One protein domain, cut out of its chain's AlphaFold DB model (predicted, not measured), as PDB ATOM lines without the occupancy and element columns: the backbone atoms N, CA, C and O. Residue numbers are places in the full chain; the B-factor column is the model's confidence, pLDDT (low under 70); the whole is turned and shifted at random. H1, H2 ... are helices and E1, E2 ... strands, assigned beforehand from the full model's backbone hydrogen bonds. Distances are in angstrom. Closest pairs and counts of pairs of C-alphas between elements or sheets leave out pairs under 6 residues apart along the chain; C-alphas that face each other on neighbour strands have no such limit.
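AT A GLANCE: This is residues 174 to 259 of the 259 residues of an uncharacterized protein of Oesophagostomum dentatum (UniProt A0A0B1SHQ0). H1, H2 and H3 form an up-and-down bundle, each running against the one before; H4 folds back along H3, and the small hairpin E1 and E2 sticks out beyond one end of the helices. The 86 printed residues, mostly helix, include named elements in the order H1 H2 E1 E2 H3 H4, with E1 - E2 antiparallel. The whole is loose, radius of gyration of the C-alphas 15.2 A, spanning 53 by 28 by 17 A.

IN THESE COORDINATES: H1, residues 174 to 187, 19.8 A, begins at C-alpha 174 (202.152, 190.318, 135.542). H2 is 191 to 203, 18.5 A; E1 210 to 212, 7.1 A; E2 218 to 220, 6.9 A; H3 229 to 242, 19.8 A. H4, 246 to 256, 15.4 A, ends at C-alpha 256 (185.992, 199.207, 139.078).

HOW THE PARTS SIT: H1 and H2, a helical hairpin, touch, closest C-alphas Ala 182 and Ala 194, 4.3 A, at a shallow tilt of 19 degrees, opposite ways. H2 touches H3, closest C-alphas Leu 202 and Arg 229, 5.3 A, at 33 degrees, only just shallow. H3 and H4, a helical hairpin, touch, closest C-alphas Ala 237 and Ala 249, 4.3 A, at 10 degrees. N 211 and O 219 of E1 and E2 are 2.9 A apart, within hydrogen-bond range. Every O i to N i+4 pair is within range in H1, H2, H3 and H4.

THE WHOLE: The farthest C-alphas, Glu 215 and Gly 244, are 53.3 A apart. The printed part has no cut, no link is long, and no printed residue is under pLDDT 70.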
ATOM      1  N   ARG A 174     202.426 189.409 136.669       95.00
ATOM      2  CA  ARG A 174     202.152 190.318 135.542       95.00
ATOM      3  C   ARG A 174     201.345 191.546 135.943       95.00
ATOM      4  O   ARG A 174     201.687 192.647 135.525       95.00
ATOM      5  N   GLN A 175     200.328 191.371 136.790       96.00
ATOM      6  CA  GLN A 175     199.476 192.473 137.238       96.00
ATOM      7  C   GLN A 175     200.299 193.573 137.941       96.00
ATOM      8  O   GLN A 175     200.187 194.751 137.602       96.00
ATOM      9  N   GLU A 176     201.193 193.186 138.858       95.75
ATOM     10  CA  GLU A 176     202.120 194.101 139.544       95.75
ATOM     11  C   GLU A 176     203.095 194.763 138.561       95.75
ATOM     12  O   GLU A 176     203.304 195.978 138.601       95.75
ATOM     13  N   VAL A 177     203.674 193.969 137.658       97.62
ATOM     14  CA  VAL A 177     204.651 194.446 136.674       97.62
ATOM     15  C   VAL A 177     204.043 195.505 135.761       97.62
ATOM     16  O   VAL A 177     204.611 196.588 135.617       97.62
ATOM     17  N   TYR A 178     202.872 195.235 135.182       98.50
ATOM     18  CA  TYR A 178     202.185 196.188 134.315       98.50
ATOM     19  C   TYR A 178     201.788 197.453 135.067       98.50
ATOM     20  O   TYR A 178     201.948 198.546 134.526       98.50
ATOM     21  N   TYR A 179     201.370 197.335 136.329       98.38
ATOM     22  CA  TYR A 179     201.051 198.501 137.147       98.38
ATOM     23  C   TYR A 179     202.281 199.382 137.381       98.38
ATOM     24  O   TYR A 179     202.220 200.597 137.188       98.38
ATOM     25  N   ASN A 180     203.421 198.783 137.723       98.19
ATOM     26  CA  ASN A 180     204.665 199.517 137.953       98.19
ATOM     27  C   ASN A 180     205.213 200.163 136.669       98.19
ATOM     28  O   ASN A 180     205.670 201.309 136.707       98.19
ATOM     29  N   ILE A 181     205.101 199.492 135.517       98.44
ATOM     30  CA  ILE A 181     205.451 200.077 134.212       98.44
ATOM     31  C   ILE A 181     204.510 201.242 133.867       98.44
ATOM     32  O   ILE A 181     204.975 202.302 133.442       98.44
ATOM     33  N   ALA A 182     203.202 201.091 134.096       98.25
ATOM     34  CA  ALA A 182     202.230 202.163 133.888       98.25
ATOM     35  C   ALA A 182     202.537 203.379 134.771       98.25
ATOM     36  O   ALA A 182     202.540 204.512 134.288       98.25
ATOM     37  N   ARG A 183     202.862 203.161 136.055       97.62
ATOM     38  CA  ARG A 183     203.284 204.218 136.991       97.62
ATOM     39  C   ARG A 183     204.554 204.925 136.527       97.62
ATOM     40  O   ARG A 183     204.606 206.151 136.604       97.62
ATOM     41  N   MET A 184     205.538 204.189 136.012       97.50
ATOM     42  CA  MET A 184     206.761 204.769 135.450       97.50
ATOM     43  C   MET A 184     206.452 205.695 134.270       97.50
ATOM     44  O   MET A 184     206.859 206.855 134.287       97.50
ATOM     45  N   PHE A 185     205.700 205.223 133.270       97.56
ATOM     46  CA  PHE A 185     205.346 206.054 132.115       97.56
ATOM     47  C   PHE A 185     204.462 207.240 132.495       97.56
ATOM     48  O   PHE A 185     204.652 208.332 131.964       97.56
ATOM     49  N   HIS A 186     203.558 207.059 133.460       95.81
ATOM     50  CA  HIS A 186     202.741 208.144 133.997       95.81
ATOM     51  C   HIS A 186     203.642 209.219 134.629       95.81
ATOM     52  O   HIS A 186     203.508 210.394 134.306       95.81
ATOM     53  N   GLN A 187     204.624 208.834 135.448       93.75
ATOM     54  CA  GLN A 187     205.572 209.774 136.061       93.75
ATOM     55  C   GLN A 187     206.465 210.502 135.042       93.75
ATOM     56  O   GLN A 187     206.912 211.620 135.295       93.75
ATOM     57  N   MET A 188     206.730 209.882 133.893       93.81
ATOM     58  CA  MET A 188     207.456 210.497 132.779       93.81
ATOM     59  C   MET A 188     206.564 211.352 131.864       93.81
ATOM     60  O   MET A 188     207.053 211.855 130.854       93.81
ATOM     61  N   SER A 189     205.271 211.489 132.174       93.38
ATOM     62  CA  SER A 189     204.269 212.146 131.323       93.38
ATOM     63  C   SER A 189     204.116 211.513 129.930       93.38
ATOM     64  O   SER A 189     203.691 212.168 128.980       93.38
ATOM     65  N   LEU A 190     204.427 210.220 129.793       95.44
ATOM     66  CA  LEU A 190     204.220 209.431 128.575       95.44
ATOM     67  C   LEU A 190     202.822 208.796 128.599       95.44
ATOM     68  O   LEU A 190     202.659 207.577 128.680       95.44
ATOM     69  N   THR A 191     201.807 209.661 128.557       96.06
ATOM     70  CA  THR A 191     200.387 209.341 128.779       96.06
ATOM     71  C   THR A 191     199.873 208.151 127.958       96.06
ATOM     72  O   THR A 191     199.282 207.260 128.568       96.06
ATOM     73  N   PRO A 192     200.115 208.037 126.632       96.75
ATOM     74  CA  PRO A 192     199.586 206.909 125.858       96.75
ATOM     75  C   PRO A 192     200.128 205.550 126.321       96.75
ATOM     76  O   PRO A 192     199.385 204.576 126.409       96.75
ATOM     77  N   LEU A 193     201.413 205.487 126.686       98.06
ATOM     78  CA  LEU A 193     202.028 204.265 127.208       98.06
ATOM     79  C   LEU A 193     201.497 203.926 128.603       98.06
ATOM     80  O   LEU A 193     201.253 202.760 128.902       98.06
ATOM     81  N   ALA A 194     201.291 204.935 129.449       98.38
ATOM     82  CA  ALA A 194     200.687 204.732 130.759       98.38
ATOM     83  C   ALA A 194     199.263 204.161 130.648       98.38
ATOM     84  O   ALA A 194     198.969 203.183 131.332       98.38
ATOM     85  N   ILE A 195     198.422 204.702 129.753       98.06
ATOM     86  CA  ILE A 195     197.072 204.177 129.469       98.06
ATOM     87  C   ILE A 195     197.150 202.707 129.054       98.06
ATOM     88  O   ILE A 195     196.556 201.861 129.718       98.06
ATOM     89  N   HIS A 196     197.963 202.398 128.039       98.31
ATOM     90  CA  HIS A 196     198.141 201.034 127.526       98.31
ATOM     91  C   HIS A 196     198.492 200.027 128.626       98.31
ATOM     92  O   HIS A 196     197.918 198.942 128.703       98.31
ATOM     93  N   PHE A 197     199.429 200.372 129.513       98.56
ATOM     94  CA  PHE A 197     199.806 199.468 130.598       98.56
ATOM     95  C   PHE A 197     198.773 199.420 131.733       98.56
ATOM     96  O   PHE A 197     198.592 198.345 132.299       98.56
ATOM     97  N   TYR A 198     198.051 200.503 132.049       98.62
ATOM     98  CA  TYR A 198     196.933 200.417 133.001       98.62
ATOM     99  C   TYR A 198     195.805 199.528 132.476       98.62
ATOM    100  O   TYR A 198     195.252 198.745 133.243       98.62
ATOM    101  N   GLU A 199     195.492 199.586 131.184       98.12
ATOM    102  CA  GLU A 199     194.503 198.693 130.571       98.12
ATOM    103  C   GLU A 199     194.938 197.227 130.656       98.12
ATOM    104  O   GLU A 199     194.128 196.369 131.010       98.12
ATOM    105  N   LYS A 200     196.234 196.940 130.456       98.44
ATOM    106  CA  LYS A 200     196.786 195.602 130.715       98.44
ATOM    107  C   LYS A 200     196.601 195.158 132.164       98.44
ATOM    108  O   LYS A 200     196.266 194.004 132.387       98.44
ATOM    109  N   VAL A 201     196.772 196.046 133.147       98.31
ATOM    110  CA  VAL A 201     196.504 195.708 134.560       98.31
ATOM    111  C   VAL A 201     195.048 195.295 134.760       98.31
ATOM    112  O   VAL A 201     194.790 194.313 135.448       98.31
ATOM    113  N   LEU A 202     194.102 196.022 134.157       97.69
ATOM    114  CA  LEU A 202     192.670 195.716 134.260       97.69
ATOM    115  C   LEU A 202     192.292 194.384 133.597       97.69
ATOM    116  O   LEU A 202     191.326 193.754 134.026       97.69
ATOM    117  N   ALA A 203     193.049 193.959 132.582       97.50
ATOM    118  CA  ALA A 203     192.864 192.685 131.892       97.50
ATOM    119  C   ALA A 203     193.482 191.479 132.628       97.50
ATOM    120  O   ALA A 203     193.106 190.343 132.344       97.50
ATOM    121  N   GLU A 204     194.410 191.698 133.565       96.44
ATOM    122  CA  GLU A 204     195.050 190.624 134.334       96.44
ATOM    123  C   GLU A 204     194.202 190.213 135.556       96.44
ATOM    124  O   GLU A 204     193.657 191.076 136.259       96.44
ATOM    125  N   PRO A 205     194.104 188.906 135.865       94.19
ATOM    126  CA  PRO A 205     193.416 188.439 137.063       94.19
ATOM    127  C   PRO A 205     194.164 188.858 138.343       94.19
ATOM    128  O   PRO A 205     195.375 189.102 138.299       94.19
ATOM    129  N   PRO A 206     193.474 188.918 139.499       91.50
ATOM    130  CA  PRO A 206     194.124 189.103 140.791       91.50
ATOM    131  C   PRO A 206     195.219 188.062 141.034       91.50
ATOM    132  O   PRO A 206     195.023 186.880 140.737       91.50
ATOM    133  N   PRO A 207     196.370 188.461 141.592       90.31
ATOM    134  CA  PRO A 207     197.416 187.518 141.938       90.31
ATOM    135  C   PRO A 207     197.011 186.675 143.149       90.31
ATOM    136  O   PRO A 207     196.565 187.193 144.172       90.31
ATOM    137  N   VAL A 208     197.260 185.369 143.062       89.31
ATOM    138  CA  VAL A 208     197.110 184.446 144.192       89.31
ATOM    139  C   VAL A 208     198.408 184.440 144.995       89.31
ATOM    140  O   VAL A 208     199.459 184.035 144.494       89.31
ATOM    141  N   VAL A 209     198.347 184.899 146.247       87.69
ATOM    142  CA  VAL A 209     199.514 184.984 147.135       87.69
ATOM    143  C   VAL A 209     199.369 183.990 148.278       87.69
ATOM    144  O   VAL A 209     198.443 184.082 149.080       87.69
ATOM    145  N   TYR A 210     200.319 183.064 148.378       87.50
ATOM    146  CA  TYR A 210     200.381 182.086 149.459       87.50
ATOM    147  C   TYR A 210     201.252 182.587 150.612       87.50
ATOM    148  O   TYR A 210     202.252 183.278 150.403       87.50
ATOM    149  N   TYR A 211     200.895 182.201 151.830       83.12
ATOM    150  CA  TYR A 211     201.718 182.376 153.023       83.12
ATOM    151  C   TYR A 211     201.629 181.134 153.912       83.12
ATOM    152  O   TYR A 211     200.739 180.308 153.739       83.12
ATOM    153  N   MET A 212     202.572 181.006 154.843       82.00
ATOM    154  CA  MET A 212     202.517 179.990 155.893       82.00
ATOM    155  C   MET A 212     201.854 180.617 157.116       82.00
ATOM    156  O   MET A 212     202.286 181.694 157.544       82.00
ATOM    157  N   ASP A 213     200.797 179.999 157.631       80.38
ATOM    158  CA  ASP A 213     200.173 180.427 158.884       80.38
ATOM    159  C   ASP A 213     201.015 180.028 160.112       80.38
ATOM    160  O   ASP A 213     202.110 179.470 159.987       80.38
ATOM    161  N   GLU A 214     200.539 180.379 161.309       76.50
ATOM    162  CA  GLU A 214     201.238 180.086 162.571       76.50
ATOM    163  C   GLU A 214     201.353 178.578 162.851       76.50
ATOM    164  O   GLU A 214     202.248 178.154 163.580       76.50
ATOM    165  N   GLU A 215     200.500 177.773 162.218       79.50
ATOM    166  CA  GLU A 215     200.452 176.313 162.317       79.50
ATOM    167  C   GLU A 215     201.309 175.631 161.233       79.50
ATOM    168  O   GLU A 215     201.472 174.410 161.235       79.50
ATOM    169  N   GLY A 216     201.907 176.409 160.323       81.75
ATOM    170  CA  GLY A 216     202.753 175.913 159.240       81.75
ATOM    171  C   GLY A 216     201.985 175.407 158.015       81.75
ATOM    172  O   GLY A 216     202.593 174.784 157.141       81.75
ATOM    173  N   ASN A 217     200.686 175.683 157.904       86.75
ATOM    174  CA  ASN A 217     199.885 175.338 156.734       86.75
ATOM    175  C   ASN A 217     199.980 176.427 155.655       86.75
ATOM    176  O   ASN A 217     200.143 177.618 155.931       86.75
ATOM    177  N   LYS A 218     199.858 176.016 154.385       89.38
ATOM    178  CA  LYS A 218     199.780 176.948 153.253       89.38
ATOM    179  C   LYS A 218     198.383 177.559 153.191       89.38
ATOM    180  O   LYS A 218     197.436 176.891 152.785       89.38
ATOM    181  N   ALA A 219     198.284 178.841 153.508       87.75
ATOM    182  CA  ALA A 219     197.064 179.625 153.391       87.75
ATOM    183  C   ALA A 219     197.161 180.631 152.233       87.75
ATOM    184  O   ALA A 219     198.249 181.055 151.829       87.75
ATOM    185  N   VAL A 220     196.008 181.021 151.685       89.44
ATOM    186  CA  VAL A 220     195.904 182.017 150.608       89.44
ATOM    187  C   VAL A 220     195.543 183.368 151.215       89.44
ATOM    188  O   VAL A 220     194.634 183.471 152.038       89.44
ATOM    189  N   ARG A 221     196.264 184.420 150.826       86.44
ATOM    190  CA  ARG A 221     195.912 185.790 151.203       86.44
ATOM    191  C   ARG A 221     194.673 186.250 150.428       86.44
ATOM    192  O   ARG A 221     194.553 185.910 149.254       86.44
ATOM    193  N   PRO A 222     193.802 187.077 151.032       87.00
ATOM    194  CA  PRO A 222     192.669 187.656 150.319       87.00
ATOM    195  C   PRO A 222     193.117 188.406 149.060       87.00
ATOM    196  O   PRO A 222     194.040 189.222 149.125       87.00
ATOM    197  N   GLU A 223     192.437 188.176 147.934       82.88
ATOM    198  CA  GLU A 223     192.751 188.824 146.651       82.88
ATOM    199  C   GLU A 223     192.748 190.352 146.764       82.88
ATOM    200  O   GLU A 223     193.626 191.022 146.227       82.88
ATOM    201  N   SER A 224     191.814 190.905 147.542       84.31
ATOM    202  CA  SER A 224     191.665 192.346 147.773       84.31
ATOM    203  C   SER A 224     192.913 193.024 148.345       84.31
ATOM    204  O   SER A 224     193.056 194.238 148.210       84.31
ATOM    205  N   MET A 225     193.821 192.267 148.970       83.94
ATOM    206  CA  MET A 225     195.074 192.786 149.519       83.94
ATOM    207  C   MET A 225     196.131 193.050 148.438       83.94
ATOM    208  O   MET A 225     196.979 193.923 148.623       83.94
ATOM    209  N   TYR A 226     196.096 192.301 147.331       86.56
ATOM    210  CA  TYR A 226     197.127 192.332 146.287       86.56
ATOM    211  C   TYR A 226     196.593 192.695 144.899       86.56
ATOM    212  O   TYR A 226     197.393 192.950 144.000       86.56
ATOM    213  N   ASP A 227     195.273 192.748 144.716       91.56
ATOM    214  CA  ASP A 227     194.652 193.193 143.474       91.56
ATOM    215  C   ASP A 227     194.853 194.700 143.268       91.56
ATOM    216  O   ASP A 227     194.275 195.539 143.968       91.56
ATOM    217  N   VAL A 228     195.658 195.053 142.266       95.19
ATOM    218  CA  VAL A 228     195.982 196.453 141.960       95.19
ATOM    219  C   VAL A 228     195.078 197.085 140.898       95.19
ATOM    220  O   VAL A 228     195.267 198.255 140.548       95.19
ATOM    221  N   ARG A 229     194.051 196.372 140.409       95.81
ATOM    222  CA  ARG A 229     193.126 196.891 139.380       95.81
ATOM    223  C   ARG A 229     192.402 198.155 139.814       95.81
ATOM    224  O   ARG A 229     192.252 199.067 139.008       95.81
ATOM    225  N   ARG A 230     192.018 198.260 141.089       94.62
ATOM    226  CA  ARG A 230     191.375 199.473 141.625       94.62
ATOM    227  C   ARG A 230     192.305 200.688 141.542       94.62
ATOM    228  O   ARG A 230     191.882 201.762 141.124       94.62
ATOM    229  N   PHE A 231     193.592 200.521 141.849       96.19
ATOM    230  CA  PHE A 231     194.569 201.607 141.721       96.19
ATOM    231  C   PHE A 231     194.822 201.982 140.254       96.19
ATOM    232  O   PHE A 231     194.916 203.166 139.926       96.19
ATOM    233  N   ALA A 232     194.897 200.991 139.358       97.88
ATOM    234  CA  ALA A 232     195.020 201.227 137.919       97.88
ATOM    235  C   ALA A 232     193.804 201.978 137.359       97.88
ATOM    236  O   ALA A 232     193.973 202.993 136.687       97.88
ATOM    237  N   ALA A 233     192.592 201.531 137.696       97.69
ATOM    238  CA  ALA A 233     191.338 202.166 137.308       97.69
ATOM    239  C   ALA A 233     191.269 203.620 137.787       97.69
ATOM    240  O   ALA A 233     190.924 204.508 137.011       97.69
ATOM    241  N   HIS A 234     191.657 203.887 139.037       97.31
ATOM    242  CA  HIS A 234     191.688 205.249 139.565       97.31
ATOM    243  C   HIS A 234     192.615 206.164 138.753       97.31
ATOM    244  O   HIS A 234     192.204 207.250 138.338       97.31
ATOM    245  N   ASN A 235     193.842 205.709 138.479       97.94
ATOM    246  CA  ASN A 235     194.803 206.474 137.682       97.94
ATOM    247  C   ASN A 235     194.305 206.690 136.245       97.94
ATOM    248  O   ASN A 235     194.441 207.788 135.711       97.94
ATOM    249  N   LEU A 236     193.701 205.669 135.639       97.31
ATOM    250  CA  LEU A 236     193.178 205.733 134.279       97.31
ATOM    251  C   LEU A 236     191.995 206.708 134.166       97.31
ATOM    252  O   LEU A 236     191.967 207.543 133.264       97.31
ATOM    253  N   ALA A 237     191.059 206.667 135.119       97.50
ATOM    254  CA  ALA A 237     189.938 207.601 135.174       97.50
ATOM    255  C   ALA A 237     190.408 209.053 135.349       97.50
ATOM    256  O   ALA A 237     189.875 209.953 134.698       97.50
ATOM    257  N   LEU A 238     191.438 209.282 136.176       96.44
ATOM    258  CA  LEU A 238     192.049 210.604 136.324       96.44
ATOM    259  C   LEU A 238     192.615 211.107 134.990       96.44
ATOM    260  O   LEU A 238     192.352 212.246 134.618       96.44
ATOM    261  N   MET A 239     193.337 210.257 134.255       96.62
ATOM    262  CA  MET A 239     193.904 210.610 132.948       96.62
ATOM    263  C   MET A 239     192.814 210.924 131.915       96.62
ATOM    264  O   MET A 239     192.920 211.929 131.212       96.62
ATOM    265  N   TYR A 240     191.743 210.124 131.861       96.88
ATOM    266  CA  TYR A 240     190.604 210.393 130.978       96.88
ATOM    267  C   TYR A 240     189.927 211.721 131.302       96.88
ATOM    268  O   TYR A 240     189.714 212.526 130.394       96.88
ATOM    269  N   ARG A 241     189.703 212.012 132.585       96.62
ATOM    270  CA  ARG A 241     189.155 213.302 133.018       96.62
ATOM    271  C   ARG A 241     190.071 214.470 132.650       96.62
ATOM    272  O   ARG A 241     189.600 215.471 132.127       96.62
ATOM    273  N   THR A 242     191.384 214.347 132.860       95.12
ATOM    274  CA  THR A 242     192.353 215.385 132.461       95.12
ATOM    275  C   THR A 242     192.343 215.637 130.950       95.12
ATOM    276  O   THR A 242     192.562 216.767 130.527       95.12
ATOM    277  N   SER A 243     192.048 214.619 130.139       94.81
ATOM    278  CA  SER A 243     191.877 214.766 128.686       94.81
ATOM    279  C   SER A 243     190.491 215.267 128.244       94.81
ATOM    280  O   SER A 243     190.264 215.408 127.047       94.81
ATOM    281  N   GLY A 244     189.560 215.511 129.176       96.12
ATOM    282  CA  GLY A 244     188.175 215.899 128.881       96.12
ATOM    283  C   GLY A 244     187.258 214.742 128.457       96.12
ATOM    284  O   GLY A 244     186.135 214.969 128.019       96.12
ATOM    285  N   ASN A 245     187.709 213.490 128.576       97.25
ATOM    286  CA  ASN A 245     186.914 212.306 128.249       97.25
ATOM    287  C   ASN A 245     186.154 211.793 129.480       97.25
ATOM    288  O   ASN A 245     186.430 210.717 130.023       97.25
ATOM    289  N   ASP A 246     185.178 212.580 129.926       96.94
ATOM    290  CA  ASP A 246     184.379 212.267 131.115       96.94
ATOM    291  C   ASP A 246     183.542 210.995 130.945       96.94
ATOM    292  O   ASP A 246     183.295 210.274 131.913       96.94
ATOM    293  N   TYR A 247     183.159 210.666 129.707       97.62
ATOM    294  CA  TYR A 247     182.433 209.439 129.393       97.62
ATOM    295  C   TYR A 247     183.248 208.185 129.741       97.62
ATOM    296  O   TYR A 247     182.761 207.310 130.464       97.62
ATOM    297  N   LEU A 248     184.504 208.088 129.280       95.88
ATOM    298  CA  LEU A 248     185.361 206.953 129.637       95.88
ATOM    299  C   LEU A 248     185.722 206.961 131.123       95.88
ATOM    300  O   LEU A 248     185.723 205.896 131.741       95.88
ATOM    301  N   ALA A 249     185.970 208.133 131.715       97.19
ATOM    302  CA  ALA A 249     186.230 208.234 133.150       97.19
ATOM    303  C   ALA A 249     185.060 207.660 133.971       97.19
ATOM    304  O   ALA A 249     185.277 206.814 134.843       97.19
ATOM    305  N   ARG A 250     183.819 208.035 133.634       96.94
ATOM    306  CA  ARG A 250     182.597 207.520 134.267       96.94
ATOM    307  C   ARG A 250     182.472 206.004 134.147       96.94
ATOM    308  O   ARG A 250     182.250 205.340 135.155       96.94
ATOM    309  N   ARG A 251     182.701 205.445 132.954       96.88
ATOM    310  CA  ARG A 251     182.673 203.985 132.749       96.88
ATOM    311  C   ARG A 251     183.688 203.249 133.623       96.88
ATOM    312  O   ARG A 251     183.398 202.158 134.110       96.88
ATOM    313  N   ILE A 252     184.880 203.818 133.814       97.12
ATOM    314  CA  ILE A 252     185.896 203.233 134.698       97.12
ATOM    315  C   ILE A 252     185.451 203.300 136.166       97.12
ATOM    316  O   ILE A 252     185.593 202.300 136.873       97.12
ATOM    317  N   TYR A 253     184.880 204.427 136.608       96.00
ATOM    318  CA  TYR A 253     184.341 204.564 137.966       96.00
ATOM    319  C   TYR A 253     183.263 203.516 138.258       96.00
ATOM    320  O   TYR A 253     183.387 202.771 139.228       96.00
ATOM    321  N   GLU A 254     182.262 203.411 137.384       95.81
ATOM    322  CA  GLU A 254     181.122 202.499 137.542       95.81
ATOM    323  C   GLU A 254     181.539 201.022 137.542       95.81
ATOM    324  O   GLU A 254     180.933 200.207 138.231       95.81
ATOM    325  N   ARG A 255     182.589 200.660 136.796       95.44
ATOM    326  CA  ARG A 255     183.010 199.258 136.669       95.44
ATOM    327  C   ARG A 255     183.957 198.787 137.771       95.44
ATOM    328  O   ARG A 255     183.899 197.621 138.147       95.44
ATOM    329  N   TYR A 256     184.868 199.642 138.236       93.88
ATOM    330  CA  TYR A 256     185.992 199.207 139.078       93.88
ATOM    331  C   TYR A 256     186.062 199.885 140.448       93.88
ATOM    332  O   TYR A 256     186.805 199.409 141.306       93.88
ATOM    333  N   LEU A 257     185.346 200.995 140.654       93.06
ATOM    334  CA  LEU A 257     185.525 201.873 141.819       93.06
ATOM    335  C   LEU A 257     184.239 202.076 142.635       93.06
ATOM    336  O   LEU A 257     184.182 202.978 143.467       93.06
ATOM    337  N   VAL A 258     183.233 201.230 142.418       88.62
ATOM    338  CA  VAL A 258     182.037 201.147 143.266       88.62
ATOM    339  C   VAL A 258     182.370 200.326 144.519       88.62
ATOM    340  O   VAL A 258     183.132 199.355 144.443       88.62
ATOM    341  N   VAL A 259     181.854 200.768 145.669       74.44
ATOM    342  CA  VAL A 259     182.042 200.143 146.992       74.44
ATOM    343  C   VAL A 259     180.928 199.150 147.264       74.44
ATOM    344  O   VAL A 259     179.761 199.523 147.023       74.44
TER     345      VAL A 259